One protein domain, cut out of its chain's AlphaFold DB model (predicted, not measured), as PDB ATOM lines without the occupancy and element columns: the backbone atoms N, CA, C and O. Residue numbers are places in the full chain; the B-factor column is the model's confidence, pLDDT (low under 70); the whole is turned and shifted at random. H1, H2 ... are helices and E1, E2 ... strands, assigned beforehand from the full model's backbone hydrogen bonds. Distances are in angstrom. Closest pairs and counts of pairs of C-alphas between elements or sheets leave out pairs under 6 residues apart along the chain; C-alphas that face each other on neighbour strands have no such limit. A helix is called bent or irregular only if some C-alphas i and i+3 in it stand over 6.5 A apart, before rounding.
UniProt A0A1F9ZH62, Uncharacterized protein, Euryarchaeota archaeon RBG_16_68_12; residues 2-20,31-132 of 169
ATOM      1  N   ALA A   2     123.522 142.230 164.268       90.06
ATOM      2  CA  ALA A   2     124.074 143.595 164.268       90.06
ATOM      3  C   ALA A   2     125.617 143.644 164.214       90.06
ATOM      4  O   ALA A   2     126.175 144.293 163.342       90.06
ATOM      5  N   ARG A   3     126.297 142.854 165.061       93.00
ATOM      6  CA  ARG A   3     127.763 142.702 165.031       93.00
ATOM      7  C   ARG A   3     128.314 142.329 163.647       93.00
ATOM      8  O   ARG A   3     129.233 142.977 163.183       93.00
ATOM      9  N   LYS A   4     127.707 141.345 162.972       92.44
ATOM     10  CA  LYS A   4     128.150 140.893 161.643       92.44
ATOM     11  C   LYS A   4     127.995 141.977 160.573       92.44
ATOM     12  O   LYS A   4     128.842 142.064 159.703       92.44
ATOM     13  N   ILE A   5     126.929 142.784 160.640       91.88
ATOM     14  CA  ILE A   5     126.725 143.920 159.720       91.88
ATOM     15  C   ILE A   5     127.864 144.929 159.896       91.88
ATOM     16  O   ILE A   5     128.481 145.340 158.926       91.88
ATOM     17  N   LEU A   6     128.190 145.272 161.143       93.25
ATOM     18  CA  LEU A   6     129.276 146.203 161.452       93.25
ATOM     19  C   LEU A   6     130.648 145.661 161.031       93.25
ATOM     20  O   LEU A   6     131.444 146.398 160.463       93.25
ATOM     21  N   GLU A   7     130.918 144.378 161.274       93.31
ATOM     22  CA  GLU A   7     132.160 143.723 160.838       93.31
ATOM     23  C   GLU A   7     132.279 143.697 159.302       93.31
ATOM     24  O   GLU A   7     133.361 143.936 158.773       93.31
ATOM     25  N   GLN A   8     131.174 143.472 158.576       91.50
ATOM     26  CA  GLN A   8     131.130 143.560 157.107       91.50
ATOM     27  C   GLN A   8     131.408 144.979 156.596       91.50
ATOM     28  O   GLN A   8     132.081 145.136 155.581       91.50
ATOM     29  N   ASP A   9     130.955 145.997 157.327       88.88
ATOM     30  CA  ASP A   9     131.223 147.413 157.043       88.88
ATOM     31  C   ASP A   9     132.647 147.856 157.459       88.88
ATOM     32  O   ASP A   9     132.965 149.049 157.419       88.88
ATOM     33  N   GLY A  10     133.508 146.922 157.882       91.25
ATOM     34  CA  GLY A  10     134.909 147.181 158.224       91.25
ATOM     35  C   GLY A  10     135.143 147.697 159.647       91.25
ATOM     36  O   GLY A  10     136.218 148.219 159.935       91.25
ATOM     37  N   TYR A  11     134.165 147.572 160.549       95.12
ATOM     38  CA  TYR A  11     134.350 147.940 161.952       95.12
ATOM     39  C   TYR A  11     134.932 146.794 162.779       95.12
ATOM     40  O   TYR A  11     134.511 145.642 162.680       95.12
ATOM     41  N   VAL A  12     135.806 147.148 163.718       95.25
ATOM     42  CA  VAL A  12     136.162 146.308 164.861       95.25
ATOM     43  C   VAL A  12     135.091 146.482 165.936       95.25
ATOM     44  O   VAL A  12     134.842 147.595 166.407       95.25
ATOM     45  N   VAL A  13     134.427 145.387 166.317       95.00
ATOM     46  CA  VAL A  13     133.264 145.418 167.215       95.00
ATOM     47  C   VAL A  13     133.581 144.776 168.561       95.00
ATOM     48  O   VAL A  13     133.828 143.573 168.658       95.00
ATOM     49  N   HIS A  14     133.454 145.566 169.621       92.81
ATOM     50  CA  HIS A  14     133.466 145.108 171.003       92.81
ATOM     51  C   HIS A  14     132.028 144.899 171.479       92.81
ATOM     52  O   HIS A  14     131.157 145.739 171.264       92.81
ATOM     53  N   SER A  15     131.755 143.752 172.099       91.50
ATOM     54  CA  SER A  15     130.429 143.425 172.633       91.50
ATOM     55  C   SER A  15     130.449 143.499 174.151       91.50
ATOM     56  O   SER A  15     131.313 142.889 174.780       91.50
ATOM     57  N   ALA A  16     129.480 144.204 174.729       86.88
ATOM     58  CA  ALA A  16     129.258 144.184 176.161       86.88
ATOM     59  C   ALA A  16     128.782 142.785 176.575       86.88
ATOM     60  O   ALA A  16     127.862 142.207 175.986       86.88
ATOM     61  N   ILE A  17     129.428 142.231 177.592       81.75
ATOM     62  CA  ILE A  17     129.046 140.975 178.215       81.75
ATOM     63  C   ILE A  17     128.062 141.310 179.329       81.75
ATOM     64  O   ILE A  17     128.331 142.137 180.201       81.75
ATOM     65  N   ARG A  18     126.911 140.637 179.301       77.62
ATOM     66  CA  ARG A  18     125.941 140.690 180.390       77.62
ATOM     67  C   ARG A  18     126.065 139.452 181.251       77.62
ATOM     68  O   ARG A  18     125.859 138.339 180.770       77.62
ATOM     69  N   THR A  19     126.330 139.653 182.528       79.69
ATOM     70  CA  THR A  19     126.175 138.620 183.545       79.69
ATOM     71  C   THR A  19     124.764 138.719 184.107       79.69
ATOM     72  O   THR A  19     124.243 139.808 184.340       79.69
ATOM     73  N   SER A  20     124.089 137.582 184.253       80.38
ATOM     74  CA  SER A  20     122.769 137.528 184.881       80.38
ATOM     75  C   SER A  20     122.848 136.631 186.095       80.38
ATOM     76  O   SER A  20     123.188 135.456 185.979       80.38
ATOM     77  N   TRP A  31     115.753 137.886 188.557       83.25
ATOM     78  CA  TRP A  31     116.979 137.970 187.771       83.25
ATOM     79  C   TRP A  31     117.487 139.404 187.757       83.25
ATOM     80  O   TRP A  31     116.747 140.324 187.411       83.25
ATOM     81  N   VAL A  32     118.755 139.581 188.113       77.69
ATOM     82  CA  VAL A  32     119.466 140.848 187.965       77.69
ATOM     83  C   VAL A  32     120.504 140.661 186.874       77.69
ATOM     84  O   VAL A  32     121.369 139.795 186.979       77.69
ATOM     85  N   SER A  33     120.413 141.470 185.824       72.81
ATOM     86  CA  SER A  33     121.416 141.506 184.763       72.81
ATOM     87  C   SER A  33     122.315 142.722 184.949       72.81
ATOM     88  O   SER A  33     121.821 143.846 185.039       72.81
ATOM     89  N   GLN A  34     123.623 142.498 184.978       70.62
ATOM     90  CA  GLN A  34     124.647 143.537 184.988       70.62
ATOM     91  C   GLN A  34     125.373 143.515 183.641       70.62
ATOM     92  O   GLN A  34     125.780 142.455 183.168       70.62
ATOM     93  N   SER A  35     125.485 144.674 182.990       74.38
ATOM     94  CA  SER A  35     126.294 144.844 181.780       74.38
ATOM     95  C   SER A  35     127.665 145.367 182.179       74.38
ATOM     96  O   SER A  35     127.747 146.265 183.011       74.38
ATOM     97  N   ASN A  36     128.728 144.849 181.568       72.50
ATOM     98  CA  ASN A  36     130.087 145.361 181.766       72.50
ATOM     99  C   ASN A  36     130.413 146.601 180.904       72.50
ATOM    100  O   ASN A  36     131.569 147.006 180.825       72.50
ATOM    101  N   ASP A  37     129.414 147.174 180.233       77.44
ATOM    102  CA  ASP A  37     129.561 148.430 179.503       77.44
ATOM    103  C   ASP A  37     129.757 149.599 180.479       77.44
ATOM    104  O   ASP A  37     129.060 149.689 181.490       77.44
ATOM    105  N   ILE A  38     130.655 150.522 180.128       77.88
ATOM    106  CA  ILE A  38     131.032 151.700 180.926       77.88
ATOM    107  C   ILE A  38     129.800 152.557 181.259       77.88
ATOM    108  O   ILE A  38     129.729 153.155 182.330       77.88
ATOM    109  N   PHE A  39     128.804 152.575 180.369       84.38
ATOM    110  CA  PHE A  39     127.564 153.329 180.551       84.38
ATOM    111  C   PHE A  39     126.365 152.470 180.970       84.38
ATOM    112  O   PHE A  39     125.286 153.005 181.226       84.38
ATOM    113  N   ASN A  40     126.523 151.143 181.023       85.69
ATOM    114  CA  ASN A  40     125.439 150.177 181.227       85.69
ATOM    115  C   ASN A  40     124.227 150.403 180.291       85.69
ATOM    116  O   ASN A  40     123.066 150.203 180.671       85.69
ATOM    117  N   ALA A  41     124.488 150.848 179.063       89.50
ATOM    118  CA  ALA A  41     123.449 151.336 178.159       89.50
ATOM    119  C   ALA A  41     123.634 150.923 176.703       89.50
ATOM    120  O   ALA A  41     122.679 151.055 175.938       89.50
ATOM    121  N   PHE A  42     124.817 150.428 176.341       93.06
ATOM    122  CA  PHE A  42     125.119 149.929 175.011       93.06
ATOM    123  C   PHE A  42     125.417 148.431 175.041       93.06
ATOM    124  O   PHE A  42     125.946 147.886 176.012       93.06
ATOM    125  N   ASP A  43     125.071 147.760 173.945       92.75
ATOM    126  CA  ASP A  43     125.394 146.349 173.739       92.75
ATOM    127  C   ASP A  43     126.681 146.190 172.930       92.75
ATOM    128  O   ASP A  43     127.399 145.203 173.089       92.75
ATOM    129  N   LEU A  44     126.951 147.127 172.018       94.62
ATOM    130  CA  LEU A  44     128.068 147.078 171.086       94.62
ATOM    131  C   LEU A  44     128.773 148.433 171.036       94.62
ATOM    132  O   LEU A  44     128.129 149.481 170.997       94.62
ATOM    133  N   ILE A  45     130.098 148.386 170.952       94.25
ATOM    134  CA  ILE A  45     130.953 149.523 170.628       94.25
ATOM    135  C   ILE A  45     131.704 149.144 169.356       94.25
ATOM    136  O   ILE A  45     132.443 148.162 169.342       94.25
ATOM    137  N   ALA A  46     131.474 149.879 168.274       95.06
ATOM    138  CA  ALA A  46     132.109 149.631 166.987       95.06
ATOM    139  C   ALA A  46     133.086 150.757 166.660       95.06
ATOM    140  O   ALA A  46     132.741 151.933 166.763       95.06
ATOM    141  N   THR A  47     134.297 150.383 166.263       94.94
ATOM    142  CA  THR A  47     135.394 151.307 165.967       94.94
ATOM    143  C   THR A  47     135.957 151.051 164.579       94.94
ATOM    144  O   THR A  47     136.007 149.907 164.133       94.94
ATOM    145  N   ARG A  48     136.371 152.107 163.885       92.50
ATOM    146  CA  ARG A  48     137.151 152.034 162.646       92.50
ATOM    147  C   ARG A  48     137.994 153.294 162.488       92.50
ATOM    148  O   ARG A  48     137.662 154.330 163.059       92.50
ATOM    149  N   MET A  49     139.051 153.202 161.693       86.44
ATOM    150  CA  MET A  49     139.931 154.342 161.418       86.44
ATOM    151  C   MET A  49     139.303 155.322 160.424       86.44
ATOM    152  O   MET A  49     139.400 156.533 160.609       86.44
ATOM    153  N   ASP A  50     138.620 154.805 159.401       84.50
ATOM    154  CA  ASP A  50     138.130 155.635 158.306       84.50
ATOM    155  C   ASP A  50     136.785 156.328 158.624       84.50
ATOM    156  O   ASP A  50     135.894 155.739 159.252       84.50
ATOM    157  N   PRO A  51     136.583 157.580 158.167       79.06
ATOM    158  CA  PRO A  51     135.301 158.284 158.264       79.06
ATOM    159  C   PRO A  51     134.181 157.563 157.476       79.06
ATOM    160  O   PRO A  51     134.455 156.666 156.676       79.06
ATOM    161  N   PRO A  52     132.886 157.921 157.644       76.00
ATOM    162  CA  PRO A  52     132.322 159.069 158.384       76.00
ATOM    163  C   PRO A  52     132.082 158.909 159.893       76.00
ATOM    164  O   PRO A  52     131.747 159.888 160.547       76.00
ATOM    165  N   ARG A  53     132.171 157.701 160.459       85.00
ATOM    166  CA  ARG A  53     131.834 157.449 161.877       85.00
ATOM    167  C   ARG A  53     132.883 156.512 162.466       85.00
ATOM    168  O   ARG A  53     132.736 155.304 162.282       85.00
ATOM    169  N   PRO A  54     133.956 157.037 163.075       89.31
ATOM    170  CA  PRO A  54     135.050 156.205 163.563       89.31
ATOM    171  C   PRO A  54     134.687 155.465 164.853       89.31
ATOM    172  O   PRO A  54     135.219 154.392 165.105       89.31
ATOM    173  N   LEU A  55     133.743 155.984 165.647       94.06
ATOM    174  CA  LEU A  55     133.283 155.372 166.893       94.06
ATOM    175  C   LEU A  55     131.752 155.369 166.960       94.06
ATOM    176  O   LEU A  55     131.105 156.394 166.743       94.06
ATOM    177  N   ARG A  56     131.157 154.211 167.251       95.06
ATOM    178  CA  ARG A  56     129.702 154.025 167.324       95.06
ATOM    179  C   ARG A  56     129.338 153.262 168.587       95.06
ATOM    180  O   ARG A  56     129.772 152.128 168.778       95.06
ATOM    181  N   PHE A  57     128.493 153.864 169.407       95.56
ATOM    182  CA  PHE A  57     127.878 153.248 170.573       95.56
ATOM    183  C   PHE A  57     126.474 152.783 170.207       95.56
ATOM    184  O   PHE A  57     125.619 153.589 169.840       95.56
ATOM    185  N   ILE A  58     126.238 151.475 170.259       96.12
ATOM    186  CA  ILE A  58     125.048 150.862 169.674       96.12
ATOM    187  C   ILE A  58     124.315 150.042 170.733       96.12
ATOM    188  O   ILE A  58     124.843 149.087 171.303       96.12
ATOM    189  N   GLN A  59     123.048 150.385 170.951       95.75
ATOM    190  CA  GLN A  59     122.124 149.604 171.762       95.75
ATOM    191  C   GLN A  59     121.175 148.826 170.851       95.75
ATOM    192  O   GLN A  59     120.370 149.404 170.117       95.75
ATOM    193  N   VAL A  60     121.234 147.498 170.909       94.75
ATOM    194  CA  VAL A  60     120.383 146.625 170.100       94.75
ATOM    195  C   VAL A  60     119.092 146.341 170.861       94.75
ATOM    196  O   VAL A  60     119.068 146.155 172.080       94.75
ATOM    197  N   THR A  61     117.961 146.360 170.164       94.44
ATOM    198  CA  THR A  61     116.662 146.152 170.801       94.44
ATOM    199  C   THR A  61     115.605 145.652 169.818       94.44
ATOM    200  O   THR A  61     115.863 145.457 168.630       94.44
ATOM    201  N   THR A  62     114.391 145.430 170.313       92.75
ATOM    202  CA  THR A  62     113.204 145.191 169.481       92.75
ATOM    203  C   THR A  62     112.409 146.483 169.326       92.75
ATOM    204  O   THR A  62     112.484 147.371 170.176       92.75
ATOM    205  N   THR A  63     111.597 146.590 168.272       89.56
ATOM    206  CA  THR A  63     110.784 147.793 167.991       89.56
ATOM    207  C   THR A  63     109.916 148.258 169.161       89.56
ATOM    208  O   THR A  63     109.705 149.455 169.321       89.56
ATOM    209  N   LYS A  64     109.450 147.337 170.011       90.94
ATOM    210  CA  LYS A  64     108.605 147.651 171.174       90.94
ATOM    211  C   LYS A  64     109.349 148.380 172.294       90.94
ATOM    212  O   LYS A  64     108.722 149.088 173.068       90.94
ATOM    213  N   MET A  65     110.664 148.201 172.376       93.12
ATOM    214  CA  MET A  65     111.487 148.664 173.497       93.12
ATOM    215  C   MET A  65     112.306 149.915 173.154       93.12
ATOM    216  O   MET A  65     113.184 150.301 173.921       93.12
ATOM    217  N   VAL A  66     112.065 150.549 172.001       93.75
ATOM    218  CA  VAL A  66     112.841 151.721 171.555       93.75
ATOM    219  C   VAL A  66     112.725 152.871 172.551       93.75
ATOM    220  O   VAL A  66     113.747 153.389 172.981       93.75
ATOM    221  N   SER A  67     111.514 153.217 172.995       94.50
ATOM    222  CA  SER A  67     111.291 154.319 173.943       94.50
ATOM    223  C   SER A  67     111.995 154.100 175.288       94.50
ATOM    224  O   SER A  67     112.565 155.031 175.851       94.50
ATOM    225  N   GLU A  68     112.014 152.866 175.791       93.94
ATOM    226  CA  GLU A  68     112.760 152.517 177.003       93.94
ATOM    227  C   GLU A  68     114.269 152.643 176.808       93.94
ATOM    228  O   GLU A  68     114.982 153.033 177.731       93.94
ATOM    229  N   ARG A  69     114.776 152.289 175.622       94.00
ATOM    230  CA  ARG A  69     116.203 152.408 175.309       94.00
ATOM    231  C   ARG A  69     116.621 153.854 175.090       94.00
ATOM    232  O   ARG A  69     117.682 154.213 175.581       94.00
ATOM    233  N   VAL A  70     115.769 154.693 174.501       95.88
ATOM    234  CA  VAL A  70     115.997 156.146 174.427       95.88
ATOM    235  C   VAL A  70     116.213 156.714 175.827       95.88
ATOM    236  O   VAL A  70     117.235 157.338 176.063       95.88
ATOM    237  N   LYS A  71     115.356 156.392 176.807       95.31
ATOM    238  CA  LYS A  71     115.520 156.872 178.196       95.31
ATOM    239  C   LYS A  71     116.855 156.488 178.848       95.31
ATOM    240  O   LYS A  71     117.300 157.184 179.752       95.31
ATOM    241  N   LYS A  72     117.466 155.373 178.433       92.25
ATOM    242  CA  LYS A  72     118.766 154.916 178.951       92.25
ATOM    243  C   LYS A  72     119.945 155.543 178.216       92.25
ATOM    244  O   LYS A  72     120.941 155.870 178.845       92.25
ATOM    245  N   VAL A  73     119.835 155.672 176.897       94.31
ATOM    246  CA  VAL A  73     120.933 156.117 176.033       94.31
ATOM    247  C   VAL A  73     121.011 157.644 175.949       94.31
ATOM    248  O   VAL A  73     122.100 158.210 175.887       94.31
ATOM    249  N   ASP A  74     119.869 158.326 175.958       95.69
ATOM    250  CA  ASP A  74     119.777 159.776 175.779       95.69
ATOM    251  C   ASP A  74     120.563 160.596 176.817       95.69
ATOM    252  O   ASP A  74     121.263 161.519 176.407       95.69
ATOM    253  N   PRO A  75     120.604 160.237 178.114       94.88
ATOM    254  CA  PRO A  75     121.397 160.978 179.098       94.88
ATOM    255  C   PRO A  75     122.919 160.893 178.899       94.88
ATOM    256  O   PRO A  75     123.654 161.658 179.513       94.88
ATOM    257  N   ILE A  76     123.419 159.967 178.072       92.38
ATOM    258  CA  ILE A  76     124.859 159.710 177.953       92.38
ATOM    259  C   ILE A  76     125.513 160.801 177.101       92.38
ATOM    260  O   ILE A  76     125.144 160.959 175.930       92.38
ATOM    261  N   PRO A  77     126.489 161.554 177.635       89.38
ATOM    262  CA  PRO A  77     127.144 162.623 176.896       89.38
ATOM    263  C   PRO A  77     128.080 162.024 175.839       89.38
ATOM    264  O   PRO A  77     129.188 161.589 176.137       89.38
ATOM    265  N   VAL A  78     127.623 161.995 174.589       89.44
ATOM    266  CA  VAL A  78     128.413 161.554 173.435       89.44
ATOM    267  C   VAL A  78     128.679 162.769 172.562       89.44
ATOM    268  O   VAL A  78     127.737 163.460 172.177       89.44
ATOM    269  N   ASN A  79     129.952 163.038 172.265       88.88
ATOM    270  CA  ASN A  79     130.335 164.113 171.356       88.88
ATOM    271  C   ASN A  79     130.038 163.688 169.903       88.88
ATOM    272  O   ASN A  79     130.743 162.809 169.399       88.88
ATOM    273  N   PRO A  80     129.063 164.314 169.214       86.38
ATOM    274  CA  PRO A  80     128.662 163.918 167.864       86.38
ATOM    275  C   PRO A  80     129.762 164.129 166.814       86.38
ATOM    276  O   PRO A  80     129.714 163.516 165.754       86.38
ATOM    277  N   ALA A  81     130.773 164.960 167.098       85.75
ATOM    278  CA  ALA A  81     131.919 165.138 166.207       85.75
ATOM    279  C   ALA A  81     132.874 163.931 166.213       85.75
ATOM    280  O   ALA A  81     133.611 163.728 165.252       85.75
ATOM    281  N   ALA A  82     132.878 163.140 167.290       85.69
ATOM    282  CA  ALA A  82     133.801 162.020 167.476       85.69
ATOM    283  C   ALA A  82     133.101 160.657 167.423       85.69
ATOM    284  O   ALA A  82     133.705 159.669 167.004       85.69
ATOM    285  N   ALA A  83     131.843 160.586 167.863       92.19
ATOM    286  CA  ALA A  83     131.125 159.330 167.989       92.19
ATOM    287  C   ALA A  83     129.619 159.483 167.800       92.19
ATOM    288  O   ALA A  83     129.038 160.522 168.105       92.19
ATOM    289  N   SER A  84     128.974 158.397 167.386       94.56
ATOM    290  CA  SER A  84     127.517 158.311 167.326       94.56
ATOM    291  C   SER A  84     126.944 157.449 168.444       94.56
ATOM    292  O   SER A  84     127.508 156.419 168.808       94.56
ATOM    293  N   ALA A  85     125.783 157.854 168.961       95.88
ATOM    294  CA  ALA A  85     124.943 157.029 169.824       95.88
ATOM    295  C   ALA A  85     123.704 156.573 169.047       95.88
ATOM    296  O   ALA A  85     122.975 157.392 168.474       95.88
ATOM    297  N   GLU A  86     123.486 155.262 169.013       96.69
ATOM    298  CA  GLU A  86     122.538 154.629 168.105       96.69
ATOM    299  C   GLU A  86     121.688 153.578 168.814       96.69
ATOM    300  O   GLU A  86     122.167 152.805 169.646       96.69
ATOM    301  N   ILE A  87     120.417 153.499 168.423       97.50
ATOM    302  CA  ILE A  87     119.522 152.411 168.816       97.50
ATOM    303  C   ILE A  87     119.158 151.627 167.566       97.50
ATOM    304  O   ILE A  87     118.612 152.176 166.612       97.50
ATOM    305  N   TRP A  88     119.455 150.333 167.569       97.25
ATOM    306  CA  TRP A  88     119.170 149.434 166.457       97.25
ATOM    307  C   TRP A  88     117.976 148.561 166.817       97.25
ATOM    308  O   TRP A  88     118.095 147.596 167.578       97.25
ATOM    309  N   ALA A  89     116.808 148.888 166.271       96.00
ATOM    310  CA  ALA A  89     115.589 148.130 166.499       96.00
ATOM    311  C   ALA A  89     115.408 147.063 165.421       96.00
ATOM    312  O   ALA A  89     115.171 147.375 164.254       96.00
ATOM    313  N   TYR A  90     115.478 145.792 165.808       93.81
ATOM    314  CA  TYR A  90     115.266 144.695 164.872       93.81
ATOM    315  C   TYR A  90     113.796 144.592 164.452       93.81
ATOM    316  O   TYR A  90     112.901 144.422 165.289       93.81
ATOM    317  N   VAL A  91     113.557 144.641 163.141       89.62
ATOM    318  CA  VAL A  91     112.259 144.441 162.489       89.62
ATOM    319  C   VAL A  91     112.264 143.076 161.799       89.62
ATOM    320  O   VAL A  91     112.405 142.955 160.584       89.62
ATOM    321  N   GLY A  92     112.143 142.017 162.599       84.62
ATOM    322  CA  GLY A  92     112.128 140.632 162.117       84.62
ATOM    323  C   GLY A  92     110.738 140.077 161.807       84.62
ATOM    324  O   GLY A  92     109.715 140.748 161.981       84.62
ATOM    325  N   GLY A  93     110.704 138.811 161.392       74.12
ATOM    326  CA  GLY A  93     109.488 138.012 161.211       74.12
ATOM    327  C   GLY A  93     109.288 137.546 159.772       74.12
ATOM    328  O   GLY A  93     110.019 137.953 158.871       74.12
ATOM    329  N   GLN A  94     108.283 136.692 159.559       69.75
ATOM    330  CA  GLN A  94     107.933 136.255 158.209       69.75
ATOM    331  C   GLN A  94     107.467 137.442 157.354       69.75
ATOM    332  O   GLN A  94     106.846 138.373 157.894       69.75
ATOM    333  N   PRO A  95     107.742 137.413 156.036       67.69
ATOM    334  CA  PRO A  95     107.162 138.357 155.099       67.69
ATOM    335  C   PRO A  95     105.660 138.437 155.339       67.69
ATOM    336  O   PRO A  95     104.969 137.421 155.430       67.69
ATOM    337  N   ARG A  96     105.155 139.656 155.506       70.69
ATOM    338  CA  ARG A  96     103.733 139.886 155.728       70.69
ATOM    339  C   ARG A  96     103.218 140.800 154.640       70.69
ATOM    340  O   ARG A  96     103.767 141.879 154.427       70.69
ATOM    341  N   LEU A  97     102.138 140.362 154.006       75.25
ATOM    342  CA  LEU A  97     101.397 141.180 153.068       75.25
ATOM    343  C   LEU A  97     100.831 142.402 153.790       75.25
ATOM    344  O   LEU A  97     100.218 142.272 154.861       75.25
ATOM    345  N   ASP A  98     101.026 143.580 153.209       75.31
ATOM    346  CA  ASP A  98     100.357 144.767 153.701       75.31
ATOM    347  C   ASP A  98      98.848 144.607 153.487       75.31
ATOM    348  O   ASP A  98      98.357 144.444 152.369       75.31
ATOM    349  N   ARG A  99      98.096 144.648 154.591       71.00
ATOM    350  CA  ARG A  99      96.637 144.529 154.562       71.00
ATOM    351  C   ARG A  99      95.982 145.678 153.799       71.00
ATOM    352  O   ARG A  99      94.884 145.484 153.293       71.00
ATOM    353  N   ARG A 100      96.634 146.843 153.724       73.12
ATOM    354  CA  ARG A 100      96.122 148.027 153.017       73.12
ATOM    355  C   ARG A 100      96.221 147.895 151.499       73.12
ATOM    356  O   ARG A 100      95.441 148.513 150.790       73.12
ATOM    357  N   TYR A 101      97.143 147.066 151.015       71.06
ATOM    358  CA  TYR A 101      97.435 146.891 149.592       71.06
ATOM    359  C   TYR A 101      97.364 145.416 149.200       71.06
ATOM    360  O   TYR A 101      98.235 144.900 148.494       71.06
ATOM    361  N   LYS A 102      96.317 144.730 149.674       64.50
ATOM    362  CA  LYS A 102      96.112 143.301 149.421       64.50
ATOM    363  C   LYS A 102      96.052 142.999 147.919       64.50
ATOM    364  O   LYS A 102      96.661 142.029 147.476       64.50
ATOM    365  N   ASP A 103      95.418 143.882 147.151       72.56
ATOM    366  CA  ASP A 103      95.231 143.729 145.702       72.56
ATOM    367  C   ASP A 103      96.545 143.885 144.926       72.56
ATOM    368  O   ASP A 103      96.773 143.205 143.931       72.56
ATOM    369  N   ARG A 104      97.460 144.726 145.429       73.12
ATOM    370  CA  ARG A 104      98.779 144.975 144.822       73.12
ATOM    371  C   ARG A 104      99.857 143.999 145.292       73.12
ATOM    372  O   ARG A 104     101.002 144.118 144.876       73.12
ATOM    373  N   LYS A 105      99.509 143.066 146.188       73.00
ATOM    374  CA  LYS A 105     100.430 142.108 146.816       73.00
ATOM    375  C   LYS A 105     101.729 142.762 147.318       73.00
ATOM    376  O   LYS A 105     102.814 142.204 147.170       73.00
ATOM    377  N   LEU A 106     101.617 143.941 147.936       74.81
ATOM    378  CA  LEU A 106     102.775 144.637 148.489       74.81
ATOM    379  C   LEU A 106     103.236 143.948 149.781       74.81
ATOM    380  O   LEU A 106     102.476 143.825 150.746       74.81
ATOM    381  N   TRP A 107     104.489 143.505 149.806       75.50
ATOM    382  CA  TRP A 107     105.093 142.871 150.975       75.50
ATOM    383  C   TRP A 107     105.808 143.909 151.831       75.50
ATOM    384  O   TRP A 107     106.597 144.708 151.328       75.50
ATOM    385  N   LEU A 108     105.551 143.887 153.140       76.94
ATOM    386  CA  LEU A 108     106.292 144.737 154.063       76.94
ATOM    387  C   LEU A 108     107.732 144.226 154.179       76.94
ATOM    388  O   LEU A 108     107.912 143.029 154.444       76.94
ATOM    389  N   PRO A 109     108.745 145.104 154.053       76.44
ATOM    390  CA  PRO A 109     110.124 144.710 154.281       76.44
ATOM    391  C   PRO A 109     110.274 144.170 155.710       76.44
ATOM    392  O   PRO A 109     109.631 144.646 156.651       76.44
ATOM    393  N   ARG A 110     111.101 143.138 155.865       83.81
ATOM    394  CA  ARG A 110     111.417 142.462 157.131       83.81
ATOM    395  C   ARG A 110     112.900 142.112 157.155       83.81
ATOM    396  O   ARG A 110     113.583 142.258 156.148       83.81
ATOM    397  N   ASN A 111     113.375 141.645 158.306       88.19
ATOM    398  CA  ASN A 111     114.760 141.231 158.538       88.19
ATOM    399  C   ASN A 111     115.761 142.376 158.321       88.19
ATOM    400  O   ASN A 111     116.809 142.218 157.698       88.19
ATOM    401  N   PHE A 112     115.428 143.542 158.873       91.12
ATOM    402  CA  PHE A 112     116.306 144.706 158.905       91.12
ATOM    403  C   PHE A 112     116.361 145.299 160.315       91.12
ATOM    404  O   PHE A 112     115.483 145.050 161.146       91.12
ATOM    405  N   PHE A 113     117.386 146.095 160.588       94.44
ATOM    406  CA  PHE A 113     117.433 146.997 161.729       94.44
ATOM    407  C   PHE A 113     116.972 148.379 161.288       94.44
ATOM    408  O   PHE A 113     117.519 148.938 160.343       94.44
ATOM    409  N   GLN A 114     115.967 148.927 161.966       95.69
ATOM    410  CA  GLN A 114     115.718 150.361 161.924       95.69
ATOM    411  C   GLN A 114     116.702 151.023 162.884       95.69
ATOM    412  O   GLN A 114     116.673 150.725 164.083       95.69
ATOM    413  N   VAL A 115     117.556 151.901 162.366       96.38
ATOM    414  CA  VAL A 115     118.512 152.646 163.184       96.38
ATOM    415  C   VAL A 115     117.911 153.993 163.565       96.38
ATOM    416  O   VAL A 115     117.259 154.645 162.752       96.38
ATOM    417  N   TYR A 116     118.096 154.374 164.824       96.88
ATOM    418  CA  TYR A 116     117.741 155.681 165.363       96.88
ATOM    419  C   TYR A 116     119.007 156.347 165.877       96.88
ATOM    420  O   TYR A 116     119.769 155.732 166.627       96.88
ATOM    421  N   PHE A 117     119.207 157.604 165.501       95.44
ATOM    422  CA  PHE A 117     120.393 158.370 165.860       95.44
ATOM    423  C   PHE A 117     120.063 159.441 166.889       95.44
ATOM    424  O   PHE A 117     119.082 160.172 166.735       95.44
ATOM    425  N   LYS A 118     120.938 159.590 167.886       94.62
ATOM    426  CA  LYS A 118     120.834 160.668 168.875       94.62
ATOM    427  C   LYS A 118     120.895 162.058 168.234       94.62
ATOM    428  O   LYS A 118     120.085 162.915 168.557       94.62
ATOM    429  N   GLU A 119     121.792 162.248 167.263       92.06
ATOM    430  CA  GLU A 119     121.954 163.496 166.488       92.06
ATOM    431  C   GLU A 119     120.652 163.969 165.820       92.06
ATOM    432  O   GLU A 119     120.453 165.161 165.614       92.06
ATOM    433  N   ARG A 120     119.755 163.032 165.490       93.62
ATOM    434  CA  ARG A 120     118.456 163.297 164.860       93.62
ATOM    435  C   ARG A 120     117.297 163.192 165.851       93.62
ATOM    436  O   ARG A 120     116.174 162.901 165.447       93.62
ATOM    437  N   ASN A 121     117.570 163.381 167.143       94.56
ATOM    438  CA  ASN A 121     116.591 163.294 168.226       94.56
ATOM    439  C   ASN A 121     115.739 162.013 168.161       94.56
ATOM    440  O   ASN A 121     114.520 162.042 168.328       94.56
ATOM    441  N   TRP A 122     116.377 160.883 167.836       95.50
ATOM    442  CA  TRP A 122     115.720 159.577 167.748       95.50
ATOM    443  C   TRP A 122     114.560 159.514 166.737       95.50
ATOM    444  O   TRP A 122     113.684 158.656 166.857       95.50
ATOM    445  N   ALA A 123     114.542 160.401 165.737       94.19
ATOM    446  CA  ALA A 123     113.511 160.420 164.708       94.19
ATOM    447  C   ALA A 123     113.516 159.132 163.868       94.19
ATOM    448  O   ALA A 123     114.565 158.558 163.568       94.19
ATOM    449  N   LEU A 124     112.322 158.688 163.466       93.19
ATOM    450  CA  LEU A 124     112.163 157.561 162.554       93.19
ATOM    451  C   LEU A 124     112.425 158.022 161.118       93.19
ATOM    452  O   LEU A 124     111.605 158.732 160.540       93.19
ATOM    453  N   VAL A 125     113.528 157.557 160.535       93.75
ATOM    454  CA  VAL A 125     113.922 157.873 159.158       93.75
ATOM    455  C   VAL A 125     113.980 156.572 158.341       93.75
ATOM    456  O   VAL A 125     114.765 155.679 158.679       93.75
ATOM    457  N   PRO A 126     113.130 156.388 157.311       88.12
ATOM    458  CA  PRO A 126     113.069 155.149 156.529       88.12
ATOM    459  C   PRO A 126     114.373 154.753 155.827       88.12
ATOM    460  O   PRO A 126     114.574 153.570 155.560       88.12
ATOM    461  N   GLU A 127     115.241 155.716 155.535       90.75
ATOM    462  CA  GLU A 127     116.534 155.522 154.877       90.75
ATOM    463  C   GLU A 127     117.572 154.875 155.811       90.75
ATOM    464  O   GLU A 127     118.491 154.210 155.343       90.75
ATOM    465  N   ASP A 128     117.384 154.969 157.130       91.56
ATOM    466  CA  ASP A 128     118.295 154.423 158.148       91.56
ATOM    467  C   ASP A 128     118.097 152.915 158.396       91.56
ATOM    468  O   ASP A 128     118.286 152.400 159.504       91.56
ATOM    469  N   ARG A 129     117.653 152.181 157.376       92.06
ATOM    470  CA  ARG A 129     117.402 150.743 157.472       92.06
ATOM    471  C   ARG A 129     118.632 149.957 157.053       92.06
ATOM    472  O   ARG A 129     119.089 150.057 155.920       92.06
ATOM    473  N   MET A 130     119.108 149.100 157.949       89.50
ATOM    474  CA  MET A 130     120.205 148.171 157.678       89.50
ATOM    475  C   MET A 130     119.657 146.760 157.509       89.50
ATOM    476  O   MET A 130     119.187 146.141 158.466       89.50
ATOM    477  N   PHE A 131     119.685 146.250 156.283       86.88
ATOM    478  CA  PHE A 131     119.195 144.908 155.979       86.88
ATOM    479  C   PHE A 131     120.183 143.841 156.449       86.88
ATOM    480  O   PHE A 131     121.393 143.980 156.295       86.88
ATOM    481  N   VAL A 132     119.664 142.754 157.024       84.19
ATOM    482  CA  VAL A 132     120.492 141.611 157.413       84.19
ATOM    483  C   VAL A 132     120.790 140.788 156.155       84.19
ATOM    484  O   VAL A 132     119.890 140.156 155.586       84.19
TER     485      VAL A 132
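AT A GLANCE: This is residues 2 to 20 and 31 to 132 of the 169 residues of an uncharacterized protein of Euryarchaeota archaeon RBG_16_68_12 (UniProt A0A1F9ZH62). A strongly twisted sheet of six strands, curled like part of a barrel, wraps round the short helix H1 on one face, while H2 covers part of the other face. Two thin arms reach away from this body: the small two-stranded ribbon of E2 and E3, and the long loop of residues 92 to 111 between E6 and E7. The printed part has 121 residues with two named helices and eight named strands, in the order H1 E1 E2 E3 E4 E5 H2 E6 E7 E8; the large sheet is mixed and runs E1 E4 E5 E6 E7 E8, and E2 and E3 are antiparallel. The class is mixed, helices and strands, with under half of the residues in named elements. The whole is only just compact, close to loose, with a radius of gyration of the C-alphas of 15.9 A and spans of 50 by 40 by 26 A.

HOW THE PARTS SIT: H1, residues 2 to 8, is on the large sheet, which curls round it; the closest C-alphas of H1 and E1, residues 12 to 15, are those of Arg 3 and Val 13, 6.5 A apart. E1 runs on into E2, residues 18 to 20, across a break of 2 residues, at 14 degrees. E2 is the antiparallel neighbour of E3, residues 31 to 35, with N 19 and O 34 at 2.9 A. E1, an edge strand, is antiparallel to E4, residues 44 to 47, with N 12 and O 47 at 2.8 A. E4 and E5, residues 55 to 62, form a hairpin, with N 46 and O 56 at 2.9 A. E5 and E6, residues 83 to 91, are parallel at 23 degrees, with N 59 and O 86 at 2.9 A. Between them in the chain comes H2, residues 63 to 73: E5, H2 and E6 make a strand-helix-strand unit, two parallel neighbour strands joined through a helix, with a right-handed crossover. H2 lies over E5 and E6 at a height over the sheet of 8.8 A and runs along the strands, at 21 degrees to E5 on the local plane; its closest C-alphas to E6 are Thr 63 and Ala 89, 5.0 A apart. With H2 on one face of the sheet and H1 on the opposite face, there are three layers; H1 and H2 are apart. E6, E7 of residues 112 to 117 and E8 of residues 129 to 131 form a meander, each strand the antiparallel neighbour of the one before. N 89 and O 114 are 2.9 A apart, as are N 130 and O 113; E8 is the other edge strand. Every O i to N i+4 pair is within hydrogen-bond range in H1, against 5 of 7 in H2.

IN THESE COORDINATES: H1 begins at C-alpha 2, (124.074, 143.595, 164.268). E5 is 22.7 A long and E6, the longest strand by residues, 24.7 A. H2 spans 15.4 A and is irregular, with C-alphas 64 and 67 at 7.7 A. E7 spans 15.9 A and E3 13.0 A. E8 ends at C-alpha 131, (119.195, 144.908, 155.979).

THE WHOLE: The two C-alphas farthest apart, those of Ile 38 and Asp 103, are 50.9 A apart. Residues 21 to 30 are cut out, and C-alphas 20 and 31 across the cut are 6.5 A apart. The links E6 to E7 and E7 to E8 are long; in the first, residues 96 to 97 pair antiparallel with residues 107 to 108. The mean pLDDT of the printed part is 87.7; residues 94 to 95 and residue 102 are under 70.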